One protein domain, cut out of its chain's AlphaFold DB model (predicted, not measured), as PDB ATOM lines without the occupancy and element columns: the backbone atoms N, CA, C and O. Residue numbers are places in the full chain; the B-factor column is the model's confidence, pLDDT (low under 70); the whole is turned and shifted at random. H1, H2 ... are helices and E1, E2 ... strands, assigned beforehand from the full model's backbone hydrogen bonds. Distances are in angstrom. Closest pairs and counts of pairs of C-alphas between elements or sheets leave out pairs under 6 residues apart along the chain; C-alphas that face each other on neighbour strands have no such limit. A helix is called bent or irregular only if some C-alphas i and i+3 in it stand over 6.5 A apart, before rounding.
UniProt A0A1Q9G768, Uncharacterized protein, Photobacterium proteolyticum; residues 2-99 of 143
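Overview. This is residues 2 to 99 of the 143 residues of an uncharacterized protein of Photobacterium proteolyticum (UniProt A0A1Q9G768). Little regular structure is here: a two-stranded antiparallel ribbon, E1 and E2, stands between two separate helices, H1 and H2, amid long loops. The 98 printed residues, 32 in named elements, run H1, E1, H2, E2; the class is mixed. The whole is compact, radius of gyration of the C-alphas 14.4 A, spanning 39 by 30 by 26 A.

Along the chain. Find C-alpha 40 at (368.044, 242.729, 287.554), where E1, residues 40 to 44, begins; E2 is residues 81 to 85. H2, residues 65 to 75, runs 15.7 A. H1, residues 19 to 29, starts at (381.826, 247.185, 295.905), runs 15.6 A and is irregular, C-alphas 20 and 23 being 7.3 A apart.

Arrangement. Across E1 and E2, antiparallel at 163 degrees, look for N 42 and O 83, 2.8 A, within hydrogen-bond range. The closest C-alphas of E1 and H2, Ile 41 and Val 72, are 7.9 A apart. H1 is apart from H2 and E2. Every O i to N i+4 pair is within range in H2, 5 of 7 in H1.

Size, cuts and confidence. The printed part has no cut. E1 to H2 is a long link of 20 residues. Look for pLDDT under 70 at residues 2 to 15 and 92 to 99.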
ATOM      1  N   ILE A   2     361.221 253.496 282.463       39.94
ATOM      2  CA  ILE A   2     360.742 254.880 282.561       39.94
ATOM      3  C   ILE A   2     359.978 255.137 281.262       39.94
ATOM      4  O   ILE A   2     360.532 254.989 280.180       39.94
ATOM      5  N   GLY A   3     358.671 255.394 281.343       44.41
ATOM      6  CA  GLY A   3     357.850 255.659 280.150       44.41
ATOM      7  C   GLY A   3     357.617 254.472 279.197       44.41
ATOM      8  O   GLY A   3     357.164 254.693 278.082       44.41
ATOM      9  N   GLY A   4     357.884 253.231 279.619       46.28
ATOM     10  CA  GLY A   4     357.668 252.027 278.799       46.28
ATOM     11  C   GLY A   4     358.878 251.573 277.977       46.28
ATOM     12  O   GLY A   4     358.785 250.557 277.296       46.28
ATOM     13  N   GLU A   5     360.015 252.266 278.081       44.56
ATOM     14  CA  GLU A   5     361.276 251.841 277.466       44.56
ATOM     15  C   GLU A   5     362.245 251.266 278.517       44.56
ATOM     16  O   GLU A   5     362.268 251.668 279.692       44.56
ATOM     17  N   LEU A   6     363.027 250.260 278.101       53.69
ATOM     18  CA  LEU A   6     364.100 249.658 278.893       53.69
ATOM     19  C   LEU A   6     365.305 250.602 278.901       53.69
ATOM     20  O   LEU A   6     366.233 250.462 278.109       53.69
ATOM     21  N   GLU A   7     365.292 251.590 279.791       50.31
ATOM     22  CA  GLU A   7     366.452 252.458 279.976       50.31
ATOM     23  C   GLU A   7     367.499 251.785 280.878       50.31
ATOM     24  O   GLU A   7     367.210 251.480 282.041       50.31
ATOM     25  N   PRO A   8     368.737 251.565 280.396       56.06
ATOM     26  CA  PRO A   8     369.813 251.115 281.259       56.06
ATOM     27  C   PRO A   8     370.180 252.247 282.223       56.06
ATOM     28  O   PRO A   8     370.568 253.338 281.793       56.06
ATOM     29  N   ILE A   9     370.124 251.980 283.529       58.94
ATOM     30  CA  ILE A   9     370.627 252.908 284.548       58.94
ATOM     31  C   ILE A   9     372.152 252.933 284.433       58.94
ATOM     32  O   ILE A   9     372.876 252.128 285.016       58.94
ATOM     33  N   ARG A  10     372.655 253.843 283.597       53.75
ATOM     34  CA  ARG A  10     374.086 254.008 283.363       53.75
ATOM     35  C   ARG A  10     374.655 254.954 284.403       53.75
ATOM     36  O   ARG A  10     374.337 256.141 284.433       53.75
ATOM     37  N   VAL A  11     375.597 254.445 285.181       56.19
ATOM     38  CA  VAL A  11     376.464 255.256 286.029       56.19
ATOM     39  C   VAL A  11     377.480 255.994 285.137       56.19
ATOM     40  O   VAL A  11     378.616 255.565 284.958       56.19
ATOM     41  N   ARG A  12     377.063 257.081 284.474       40.88
ATOM     42  CA  ARG A  12     377.962 257.913 283.655       40.88
ATOM     43  C   ARG A  12     378.612 258.996 284.514       40.88
ATOM     44  O   ARG A  12     377.923 259.869 285.026       40.88
ATOM     45  N   GLY A  13     379.942 258.963 284.603       45.25
ATOM     46  CA  GLY A  13     380.748 260.005 285.249       45.25
ATOM     47  C   GLY A  13     381.144 259.738 286.703       45.25
ATOM     48  O   GLY A  13     381.802 260.594 287.288       45.25
ATOM     49  N   GLU A  14     380.802 258.582 287.283       54.88
ATOM     50  CA  GLU A  14     381.292 258.242 288.621       54.88
ATOM     51  C   GLU A  14     382.692 257.649 288.586       54.88
ATOM     52  O   GLU A  14     383.033 256.787 287.774       54.88
ATOM     53  N   VAL A  15     383.496 258.148 289.518       59.81
ATOM     54  CA  VAL A  15     384.752 257.550 289.947       59.81
ATOM     55  C   VAL A  15     384.451 256.121 290.398       59.81
ATOM     56  O   VAL A  15     383.411 255.891 291.005       59.81
ATOM     57  N   SER A  16     385.341 255.176 290.086       74.94
ATOM     58  CA  SER A  16     385.269 253.794 290.577       74.94
ATOM     59  C   SER A  16     384.793 253.761 292.034       74.94
ATOM     60  O   SER A  16     385.448 254.327 292.911       74.94
ATOM     61  N   ILE A  17     383.633 253.143 292.262       81.12
ATOM     62  CA  ILE A  17     383.059 252.985 293.596       81.12
ATOM     63  C   ILE A  17     383.499 251.641 294.181       81.12
ATOM     64  O   ILE A  17     383.529 250.639 293.457       81.12
ATOM     65  N   PRO A  18     383.855 251.582 295.473       86.50
ATOM     66  CA  PRO A  18     384.064 250.313 296.150       86.50
ATOM     67  C   PRO A  18     382.797 249.453 296.089       86.50
ATOM     68  O   PRO A  18     381.689 249.958 296.240       86.50
ATOM     69  N   ILE A  19     382.957 248.134 295.934       84.44
ATOM     70  CA  ILE A  19     381.826 247.185 295.905       84.44
ATOM     71  C   ILE A  19     380.949 247.322 297.161       84.44
ATOM     72  O   ILE A  19     379.729 247.237 297.066       84.44
ATOM     73  N   ALA A  20     381.561 247.582 298.321       88.88
ATOM     74  CA  ALA A  20     380.849 247.775 299.585       88.88
ATOM     75  C   ALA A  20     379.880 248.974 299.568       88.88
ATOM     76  O   ALA A  20     378.886 248.958 300.287       88.88
ATOM     77  N   ASP A  21     380.143 249.975 298.727       89.81
ATOM     78  CA  ASP A  21     379.338 251.194 298.626       89.81
ATOM     79  C   ASP A  21     378.329 251.136 297.465       89.81
ATOM     80  O   ASP A  21     377.467 252.007 297.353       89.81
ATOM     81  N   PHE A  22     378.397 250.103 296.613       88.75
ATOM     82  CA  PHE A  22     377.567 249.987 295.412       88.75
ATOM     83  C   PHE A  22     376.069 250.020 295.731       88.75
ATOM     84  O   PHE A  22     375.344 250.845 295.180       88.75
ATOM     85  N   TRP A  23     375.600 249.148 296.626       92.00
ATOM     86  CA  TRP A  23     374.173 249.017 296.925       92.00
ATOM     87  C   TRP A  23     373.579 250.217 297.668       92.00
ATOM     88  O   TRP A  23     372.510 250.673 297.258       92.00
ATOM     89  N   PRO A  24     374.251 250.803 298.680       91.25
ATOM     90  CA  PRO A  24     373.812 252.067 299.269       91.25
ATOM     91  C   PRO A  24     373.655 253.188 298.233       91.25
ATOM     92  O   PRO A  24     372.626 253.865 298.210       91.25
ATOM     93  N   ILE A  25     374.637 253.351 297.336       89.94
ATOM     94  CA  ILE A  25     374.589 254.368 296.274       89.94
ATOM     95  C   ILE A  25     373.476 254.054 295.270       89.94
ATOM     96  O   ILE A  25     372.744 254.955 294.863       89.94
ATOM     97  N   PHE A  26     373.321 252.786 294.880       88.44
ATOM     98  CA  PHE A  26     372.261 252.344 293.979       88.44
ATOM     99  C   PHE A  26     370.878 252.685 294.547       88.44
ATOM    100  O   PHE A  26     370.122 253.393 293.884       88.44
ATOM    101  N   LYS A  27     370.584 252.258 295.784       90.19
ATOM    102  CA  LYS A  27     369.304 252.521 296.463       90.19
ATOM    103  C   LYS A  27     369.009 254.016 296.544       90.19
ATOM    104  O   LYS A  27     367.901 254.434 296.236       90.19
ATOM    105  N   GLN A  28     370.009 254.833 296.890       88.81
ATOM    106  CA  GLN A  28     369.848 256.287 296.943       88.81
ATOM    107  C   GLN A  28     369.498 256.887 295.574       88.81
ATOM    108  O   GLN A  28     368.696 257.812 295.496       88.81
ATOM    109  N   LYS A  29     370.110 256.392 294.494       84.88
ATOM    110  CA  LYS A  29     369.918 256.936 293.143       84.88
ATOM    111  C   LYS A  29     368.581 256.599 292.521       84.88
ATOM    112  O   LYS A  29     368.052 257.415 291.775       84.88
ATOM    113  N   VAL A  30     368.110 255.381 292.751       85.06
ATOM    114  CA  VAL A  30     366.812 254.939 292.235       85.06
ATOM    115  C   VAL A  30     365.676 255.283 293.190       85.06
ATOM    116  O   VAL A  30     364.546 254.930 292.895       85.06
ATOM    117  N   GLU A  31     365.987 255.964 294.301       88.62
ATOM    118  CA  GLU A  31     365.038 256.298 295.365       88.62
ATOM    119  C   GLU A  31     364.291 255.051 295.861       88.62
ATOM    120  O   GLU A  31     363.088 255.084 296.068       88.62
ATOM    121  N   TYR A  32     365.031 253.948 296.039       88.44
ATOM    122  CA  TYR A  32     364.465 252.633 296.338       88.44
ATOM    123  C   TYR A  32     363.596 252.653 297.597       88.44
ATOM    124  O   TYR A  32     364.084 252.992 298.684       88.44
ATOM    125  N   GLU A  33     362.353 252.194 297.465       88.12
ATOM    126  CA  GLU A  33     361.448 251.959 298.589       88.12
ATOM    127  C   GLU A  33     361.324 250.457 298.892       88.12
ATOM    128  O   GLU A  33     361.371 249.598 298.012       88.12
ATOM    129  N   ALA A  34     361.193 250.107 300.174       87.19
ATOM    130  CA  ALA A  34     361.239 248.712 300.621       87.19
ATOM    131  C   ALA A  34     360.033 247.867 300.167       87.19
ATOM    132  O   ALA A  34     360.030 246.660 300.370       87.19
ATOM    133  N   ASP A  35     358.992 248.459 299.599       88.69
ATOM    134  CA  ASP A  35     357.847 247.775 298.999       88.69
ATOM    135  C   ASP A  35     357.975 247.607 297.476       88.69
ATOM    136  O   ASP A  35     357.156 246.917 296.863       88.69
ATOM    137  N   GLU A  36     359.026 248.157 296.863       87.94
ATOM    138  CA  GLU A  36     359.289 248.004 295.437       87.94
ATOM    139  C   GLU A  36     359.941 246.656 295.117       87.94
ATOM    140  O   GLU A  36     360.922 246.232 295.739       87.94
ATOM    141  N   LEU A  37     359.403 246.004 294.082       90.75
ATOM    142  CA  LEU A  37     359.947 244.782 293.500       90.75
ATOM    143  C   LEU A  37     360.779 245.125 292.270       90.75
ATOM    144  O   LEU A  37     360.275 245.705 291.306       90.75
ATOM    145  N   LEU A  38     362.048 244.726 292.286       91.00
ATOM    146  CA  LEU A  38     362.984 244.993 291.201       91.00
ATOM    147  C   LEU A  38     363.445 243.699 290.530       91.00
ATOM    148  O   LEU A  38     363.606 242.660 291.166       91.00
ATOM    149  N   SER A  39     363.694 243.780 289.228       91.38
ATOM    150  CA  SER A  39     364.311 242.714 288.440       91.38
ATOM    151  C   SER A  39     365.643 243.200 287.873       91.38
ATOM    152  O   SER A  39     365.716 244.317 287.352       91.38
ATOM    153  N   PHE A  40     366.681 242.370 287.924       91.00
ATOM    154  CA  PHE A  40     368.044 242.729 287.554       91.00
ATOM    155  C   PHE A  40     368.644 241.773 286.532       91.00
ATOM    156  O   PHE A  40     368.526 240.554 286.639       91.00
ATOM    157  N   ILE A  41     369.401 242.352 285.606       89.19
ATOM    158  CA  ILE A  41     370.417 241.660 284.819       89.19
ATOM    159  C   ILE A  41     371.746 242.306 285.189       89.19
ATOM    160  O   ILE A  41     371.935 243.506 284.989       89.19
ATOM    161  N   ILE A  42     372.650 241.522 285.765       88.12
ATOM    162  CA  ILE A  42     373.922 242.006 286.290       88.12
ATOM    163  C   ILE A  42     375.054 241.420 285.464       88.12
ATOM    164  O   ILE A  42     375.176 240.203 285.357       88.12
ATOM    165  N   PHE A  43     375.915 242.299 284.957       86.75
ATOM    166  CA  PHE A  43     377.189 241.949 284.339       86.75
ATOM    167  C   PHE A  43     378.299 242.314 285.321       86.75
ATOM    168  O   PHE A  43     378.421 243.477 285.707       86.75
ATOM    169  N   SER A  44     379.096 241.337 285.745       85.06
ATOM    170  CA  SER A  44     380.169 241.548 286.720       85.06
ATOM    171  C   SER A  44     381.439 240.819 286.308       85.06
ATOM    172  O   SER A  44     381.378 239.739 285.740       85.06
ATOM    173  N   ASP A  45     382.604 241.374 286.607       82.62
ATOM    174  CA  ASP A  45     383.892 240.673 286.531       82.62
ATOM    175  C   ASP A  45     384.190 239.851 287.802       82.62
ATOM    176  O   ASP A  45     385.199 239.147 287.873       82.62
ATOM    177  N   ASN A  46     383.300 239.908 288.797       84.12
ATOM    178  CA  ASN A  46     383.410 239.220 290.072       84.12
ATOM    179  C   ASN A  46     382.252 238.228 290.260       84.12
ATOM    180  O   ASN A  46     381.109 238.620 290.483       84.12
ATOM    181  N   GLU A  47     382.566 236.934 290.258       79.88
ATOM    182  CA  GLU A  47     381.594 235.848 290.465       79.88
ATOM    183  C   GLU A  47     380.878 235.929 291.825       79.88
ATOM    184  O   GLU A  47     379.742 235.487 291.964       79.88
ATOM    185  N   SER A  48     381.512 236.532 292.837       84.12
ATOM    186  CA  SER A  48     380.928 236.690 294.176       84.12
ATOM    187  C   SER A  48     379.998 237.903 294.305       84.12
ATOM    188  O   SER A  48     379.448 238.141 295.383       84.12
ATOM    189  N   PHE A  49     379.836 238.705 293.246       86.00
ATOM    190  CA  PHE A  49     378.932 239.848 293.274       86.00
ATOM    191  C   PHE A  49     377.474 239.375 293.343       86.00
ATOM    192  O   PHE A  49     376.984 238.665 292.463       86.00
ATOM    193  N   SER A  50     376.778 239.790 294.398       89.06
ATOM    194  CA  SER A  50     375.410 239.377 294.709       89.06
ATOM    195  C   SER A  50     374.530 240.580 295.034       89.06
ATOM    196  O   SER A  50     375.022 241.653 295.400       89.06
ATOM    197  N   ILE A  51     373.220 240.393 294.855       90.94
ATOM    198  CA  ILE A  51     372.197 241.360 295.256       90.94
ATOM    199  C   ILE A  51     372.247 241.574 296.772       90.94
ATOM    200  O   ILE A  51     372.421 240.626 297.539       90.94
ATOM    201  N   ASP A  52     372.072 242.823 297.193       92.44
ATOM    202  CA  ASP A  52     371.857 243.171 298.595       92.44
ATOM    203  C   ASP A  52     370.574 242.502 299.119       92.44
ATOM    204  O   ASP A  52     369.514 242.698 298.522       92.44
ATOM    205  N   PRO A  53     370.631 241.736 300.225       90.88
ATOM    206  CA  PRO A  53     369.475 241.015 300.760       90.88
ATOM    207  C   PRO A  53     368.304 241.916 301.179       90.88
ATOM    208  O   PRO A  53     367.209 241.408 301.401       90.88
ATOM    209  N   GLU A  54     368.514 243.225 301.318       92.94
ATOM    210  CA  GLU A  54     367.450 244.193 301.594       92.94
ATOM    211  C   GLU A  54     366.653 244.604 300.344       92.94
ATOM    212  O   GLU A  54     365.672 245.334 300.469       92.94
ATOM    213  N   ILE A  55     367.074 244.191 299.143       92.56
ATOM    214  CA  ILE A  55     366.349 244.468 297.901       92.56
ATOM    215  C   ILE A  55     365.353 243.342 297.637       92.56
ATOM    216  O   ILE A  55     365.728 242.177 297.491       92.56
ATOM    217  N   ASN A  56     364.082 243.706 297.503       92.69
ATOM    218  CA  ASN A  56     363.045 242.768 297.115       92.69
ATOM    219  C   ASN A  56     363.080 242.509 295.606       92.69
ATOM    220  O   ASN A  56     363.033 243.427 294.783       92.69
ATOM    221  N   ILE A  57     363.160 241.227 295.255       93.06
ATOM    222  CA  ILE A  57     363.227 240.760 293.873       93.06
ATOM    223  C   ILE A  57     361.826 240.420 293.371       93.06
ATOM    224  O   ILE A  57     361.061 239.752 294.063       93.06
ATOM    225  N   ALA A  58     361.503 240.880 292.165       92.56
ATOM    226  CA  ALA A  58     360.274 240.509 291.473       92.56
ATOM    227  C   ALA A  58     360.267 239.015 291.097       92.56
ATOM    228  O   ALA A  58     361.306 238.451 290.755       92.56
ATOM    229  N   ASP A  59     359.089 238.389 291.097       92.12
ATOM    230  CA  ASP A  59     358.943 236.969 290.740       92.12
ATOM    231  C   ASP A  59     359.242 236.696 289.255       92.12
ATOM    232  O   ASP A  59     359.708 235.613 288.896       92.12
ATOM    233  N   GLU A  60     358.998 237.683 288.390       91.12
ATOM    234  CA  GLU A  60     359.211 237.601 286.945       91.12
ATOM    235  C   GLU A  60     359.722 238.925 286.362       91.12
ATOM    236  O   GLU A  60     359.529 240.006 286.923       91.12
ATOM    237  N   PHE A  61     360.375 238.840 285.203       88.62
ATOM    238  CA  PHE A  61     360.636 240.015 284.380       88.62
ATOM    239  C   PHE A  61     359.360 240.421 283.641       88.62
ATOM    240  O   PHE A  61     358.637 239.575 283.123       88.62
ATOM    241  N   VAL A  62     359.129 241.729 283.518       89.12
ATOM    242  CA  VAL A  62     358.020 242.259 282.703       89.12
ATOM    243  C   VAL A  62     358.276 242.058 281.202       89.12
ATOM    244  O   VAL A  62     357.340 241.880 280.427       89.12
ATOM    245  N   SER A  63     359.545 242.093 280.790       86.25
ATOM    246  CA  SER A  63     359.963 241.841 279.407       86.25
ATOM    247  C   SER A  63     359.950 240.354 279.084       86.25
ATOM    248  O   SER A  63     360.226 239.512 279.939       86.25
ATOM    249  N   ASN A  64     359.661 240.023 277.828       87.06
ATOM    250  CA  ASN A  64     359.650 238.626 277.404       87.06
ATOM    251  C   ASN A  64     361.074 238.060 277.267       87.06
ATOM    252  O   ASN A  64     362.058 238.792 277.166       87.06
ATOM    253  N   HIS A  65     361.179 236.732 277.226       86.12
ATOM    254  CA  HIS A  65     362.468 236.041 277.188       86.12
ATOM    255  C   HIS A  65     363.367 236.481 276.017       86.12
ATOM    256  O   HIS A  65     364.534 236.789 276.230       86.12
ATOM    257  N   SER A  66     362.814 236.608 274.805       85.44
ATOM    258  CA  SER A  66     363.578 237.019 273.616       85.44
ATOM    259  C   SER A  66     364.135 238.443 273.726       85.44
ATOM    260  O   SER A  66     365.216 238.720 273.201       85.44
ATOM    261  N   GLU A  67     363.408 239.354 274.375       86.75
ATOM    262  CA  GLU A  67     363.871 240.722 274.635       86.75
ATOM    263  C   GLU A  67     365.036 240.726 275.622       86.75
ATOM    264  O   GLU A  67     366.037 241.404 275.392       86.75
ATOM    265  N   LEU A  68     364.931 239.932 276.692       86.88
ATOM    266  CA  LEU A  68     365.980 239.797 277.703       86.88
ATOM    267  C   LEU A  68     367.248 239.175 277.112       86.88
ATOM    268  O   LEU A  68     368.340 239.688 277.347       86.88
ATOM    269  N   GLU A  69     367.114 238.126 276.296       87.56
ATOM    270  CA  GLU A  69     368.238 237.534 275.566       87.56
ATOM    271  C   GLU A  69     368.915 238.568 274.665       87.56
ATOM    272  O   GLU A  69     370.131 238.746 274.728       87.56
ATOM    273  N   SER A  70     368.131 239.297 273.865       84.50
ATOM    274  CA  SER A  70     368.652 240.327 272.958       84.50
ATOM    275  C   SER A  70     369.412 241.419 273.715       84.50
ATOM    276  O   SER A  70     370.516 241.792 273.312       84.50
ATOM    277  N   LEU A  71     368.863 241.882 274.843       84.50
ATOM    278  CA  LEU A  71     369.499 242.872 275.712       84.50
ATOM    279  C   LEU A  71     370.824 242.355 276.282       84.50
ATOM    280  O   LEU A  71     371.809 243.099 276.349       84.50
ATOM    281  N   VAL A  72     370.856 241.077 276.669       87.06
ATOM    282  CA  VAL A  72     372.069 240.430 277.165       87.06
ATOM    283  C   VAL A  72     373.126 240.319 276.081       87.06
ATOM    284  O   VAL A  72     374.267 240.700 276.328       87.06
ATOM    285  N   PHE A  73     372.766 239.879 274.877       84.69
ATOM    286  CA  PHE A  73     373.706 239.785 273.762       84.69
ATOM    287  C   PHE A  73     374.283 241.142 273.348       84.69
ATOM    288  O   PHE A  73     375.459 241.209 272.999       84.69
ATOM    289  N   GLU A  74     373.496 242.217 273.418       83.75
ATOM    290  CA  GLU A  74     373.962 243.572 273.101       83.75
ATOM    291  C   GLU A  74     375.043 244.067 274.080       83.75
ATOM    292  O   GLU A  74     375.988 244.746 273.678       83.75
ATOM    293  N   HIS A  75     374.921 243.716 275.364       80.31
ATOM    294  CA  HIS A  75     375.796 244.216 276.430       80.31
ATOM    295  C   HIS A  75     376.862 243.209 276.882       80.31
ATOM    296  O   HIS A  75     377.727 243.548 277.698       80.31
ATOM    297  N   LEU A  76     376.838 241.984 276.352       80.50
ATOM    298  CA  LEU A  76     377.793 240.941 276.693       80.50
ATOM    299  C   LEU A  76     379.202 241.335 276.244       80.50
ATOM    300  O   LEU A  76     379.521 241.407 275.057       80.50
ATOM    301  N   THR A  77     380.079 241.540 277.221       71.69
ATOM    302  CA  THR A  77     381.505 241.782 276.994       71.69
ATOM    303  C   THR A  77     382.319 240.566 277.426       71.69
ATOM    304  O   THR A  77     381.929 239.804 278.312       71.69
ATOM    305  N   GLY A  78     383.451 240.327 276.764       76.50
ATOM    306  CA  GLY A  78     384.290 239.170 277.074       76.50
ATOM    307  C   GLY A  78     384.797 239.208 278.519       76.50
ATOM    308  O   GLY A  78     385.374 240.206 278.937       76.50
ATOM    309  N   GLY A  79     384.627 238.103 279.249       73.12
ATOM    310  CA  GLY A  79     385.141 237.947 280.615       73.12
ATOM    311  C   GLY A  79     384.224 238.451 281.732       73.12
ATOM    312  O   GLY A  79     384.679 238.506 282.868       73.12
ATOM    313  N   CYS A  80     382.964 238.791 281.439       82.19
ATOM    314  CA  CYS A  80     381.967 239.059 282.475       82.19
ATOM    315  C   CYS A  80     381.122 237.814 282.801       82.19
ATOM    316  O   CYS A  80     380.823 236.986 281.939       82.19
ATOM    317  N   PHE A  81     380.746 237.702 284.068       83.44
ATOM    318  CA  PHE A  81     379.713 236.830 284.599       83.44
ATOM    319  C   PHE A  81     378.361 237.530 284.484       83.44
ATOM    320  O   PHE A  81     378.256 238.730 284.757       83.44
ATOM    321  N   ILE A  82     377.334 236.773 284.100       86.44
ATOM    322  CA  ILE A  82     375.958 237.262 284.013       86.44
ATOM    323  C   ILE A  82     375.142 236.585 285.103       86.44
ATOM    324  O   ILE A  82     375.072 235.359 285.142       86.44
ATOM    325  N   ASN A  83     374.501 237.391 285.943       88.62
ATOM    326  CA  ASN A  83     373.553 236.930 286.950       88.62
ATOM    327  C   ASN A  83     372.205 237.626 286.733       88.62
ATOM    328  O   ASN A  83     372.155 238.843 286.547       88.62
ATOM    329  N   THR A  84     371.117 236.863 286.773       90.44
ATOM    330  CA  THR A  84     369.749 237.360 286.578       90.44
ATOM    331  C   THR A  84     368.907 237.139 287.828       90.44
ATOM    332  O   THR A  84     369.026 236.110 288.494       90.44
ATOM    333  N   TYR A  85     368.082 238.133 288.158       91.69
ATOM    334  CA  TYR A  85     367.183 238.132 289.311       91.69
ATOM    335  C   TYR A  85     365.815 238.674 288.863       91.69
ATOM    336  O   TYR A  85     365.737 239.861 288.550       91.69
ATOM    337  N   PRO A  86     364.751 237.860 288.798       90.25
ATOM    338  CA  PRO A  86     364.723 236.424 289.083       90.25
ATOM    339  C   PRO A  86     365.601 235.628 288.107       90.25
ATOM    340  O   PRO A  86     365.971 236.113 287.039       90.25
ATOM    341  N   HIS A  87     365.981 234.412 288.490       89.50
ATOM    342  CA  HIS A  87     366.857 233.597 287.656       89.50
ATOM    343  C   HIS A  87     366.148 233.182 286.364       89.50
ATOM    344  O   HIS A  87     365.039 232.648 286.399       89.50
ATOM    345  N   ILE A  88     366.814 233.407 285.235       86.50
ATOM    346  CA  ILE A  88     366.387 232.938 283.918       86.50
ATOM    347  C   ILE A  88     367.545 232.231 283.218       86.50
ATOM    348  O   ILE A  88     368.681 232.714 283.240       86.50
ATOM    349  N   ASP A  89     367.231 231.110 282.577       82.69
ATOM    350  CA  ASP A  89     368.163 230.378 281.728       82.69
ATOM    351  C   ASP A  89     368.312 231.124 280.403       82.69
ATOM    352  O   ASP A  89     367.462 231.021 279.528       82.69
ATOM    353  N   ILE A  90     369.369 231.920 280.269       78.88
ATOM    354  CA  ILE A  90     369.705 232.574 279.004       78.88
ATOM    355  C   ILE A  90     370.626 231.632 278.244       78.88
ATOM    356  O   ILE A  90     371.736 231.348 278.709       78.88
ATOM    357  N   ASP A  91     370.193 231.183 277.067       71.38
ATOM    358  CA  ASP A  91     371.018 230.378 276.170       71.38
ATOM    359  C   ASP A  91     372.095 231.266 275.539       71.38
ATOM    360  O   ASP A  91     372.051 231.661 274.373       71.38
ATOM    361  N   ILE A  92     373.128 231.575 276.324       65.19
ATOM    362  CA  ILE A  92     374.348 232.194 275.825       65.19
ATOM    363  C   ILE A  92     375.065 231.103 275.037       65.19
ATOM    364  O   ILE A  92     375.961 230.414 275.539       65.19
ATOM    365  N   VAL A  93     374.651 230.907 273.783       53.12
ATOM    366  CA  VAL A  93     375.420 230.137 272.811       53.12
ATOM    367  C   VAL A  93     376.834 230.674 272.929       53.12
ATOM    368  O   VAL A  93     377.043 231.866 272.717       53.12
ATOM    369  N   LYS A  94     377.781 229.824 273.353       47.06
ATOM    370  CA  LYS A  94     379.204 230.152 273.490       47.06
ATOM    371  C   LYS A  94     379.697 230.701 272.153       47.06
ATOM    372  O   LYS A  94     380.191 229.938 271.330       47.06
ATOM    373  N   GLN A  95     379.504 231.984 271.885       43.53
ATOM    374  CA  GLN A  95     379.842 232.573 270.606       43.53
ATOM    375  C   GLN A  95     381.341 232.858 270.626       43.53
ATOM    376  O   GLN A  95     381.800 233.680 271.420       43.53
ATOM    377  N   PRO A  96     382.138 232.229 269.747       40.66
ATOM    378  CA  PRO A  96     383.494 232.666 269.493       40.66
ATOM    379  C   PRO A  96     383.426 233.822 268.491       40.66
ATOM    380  O   PRO A  96     383.873 233.684 267.360       40.66
ATOM    381  N   TYR A  97     382.831 234.955 268.857       39.19
ATOM    382  CA  TYR A  97     382.737 236.091 267.944       39.19
ATOM    383  C   TYR A  97     383.217 237.358 268.637       39.19
ATOM    384  O   TYR A  97     382.479 238.088 269.286       39.19
ATOM    385  N   ARG A  98     384.511 237.639 268.435       37.91
ATOM    386  CA  ARG A  98     384.957 239.023 268.309       37.91
ATOM    387  C   ARG A  98     384.109 239.623 267.195       37.91
ATOM    388  O   ARG A  98     384.352 239.314 266.029       37.91
ATOM    389  N   PHE A  99     383.123 240.443 267.540       37.06
ATOM    390  CA  PHE A  99     382.565 241.364 266.563       37.06
ATOM    391  C   PHE A  99     383.754 242.114 265.946       37.06
ATOM    392  O   PHE A  99     384.604 242.613 266.697       37.06
TER     393      PHE A  99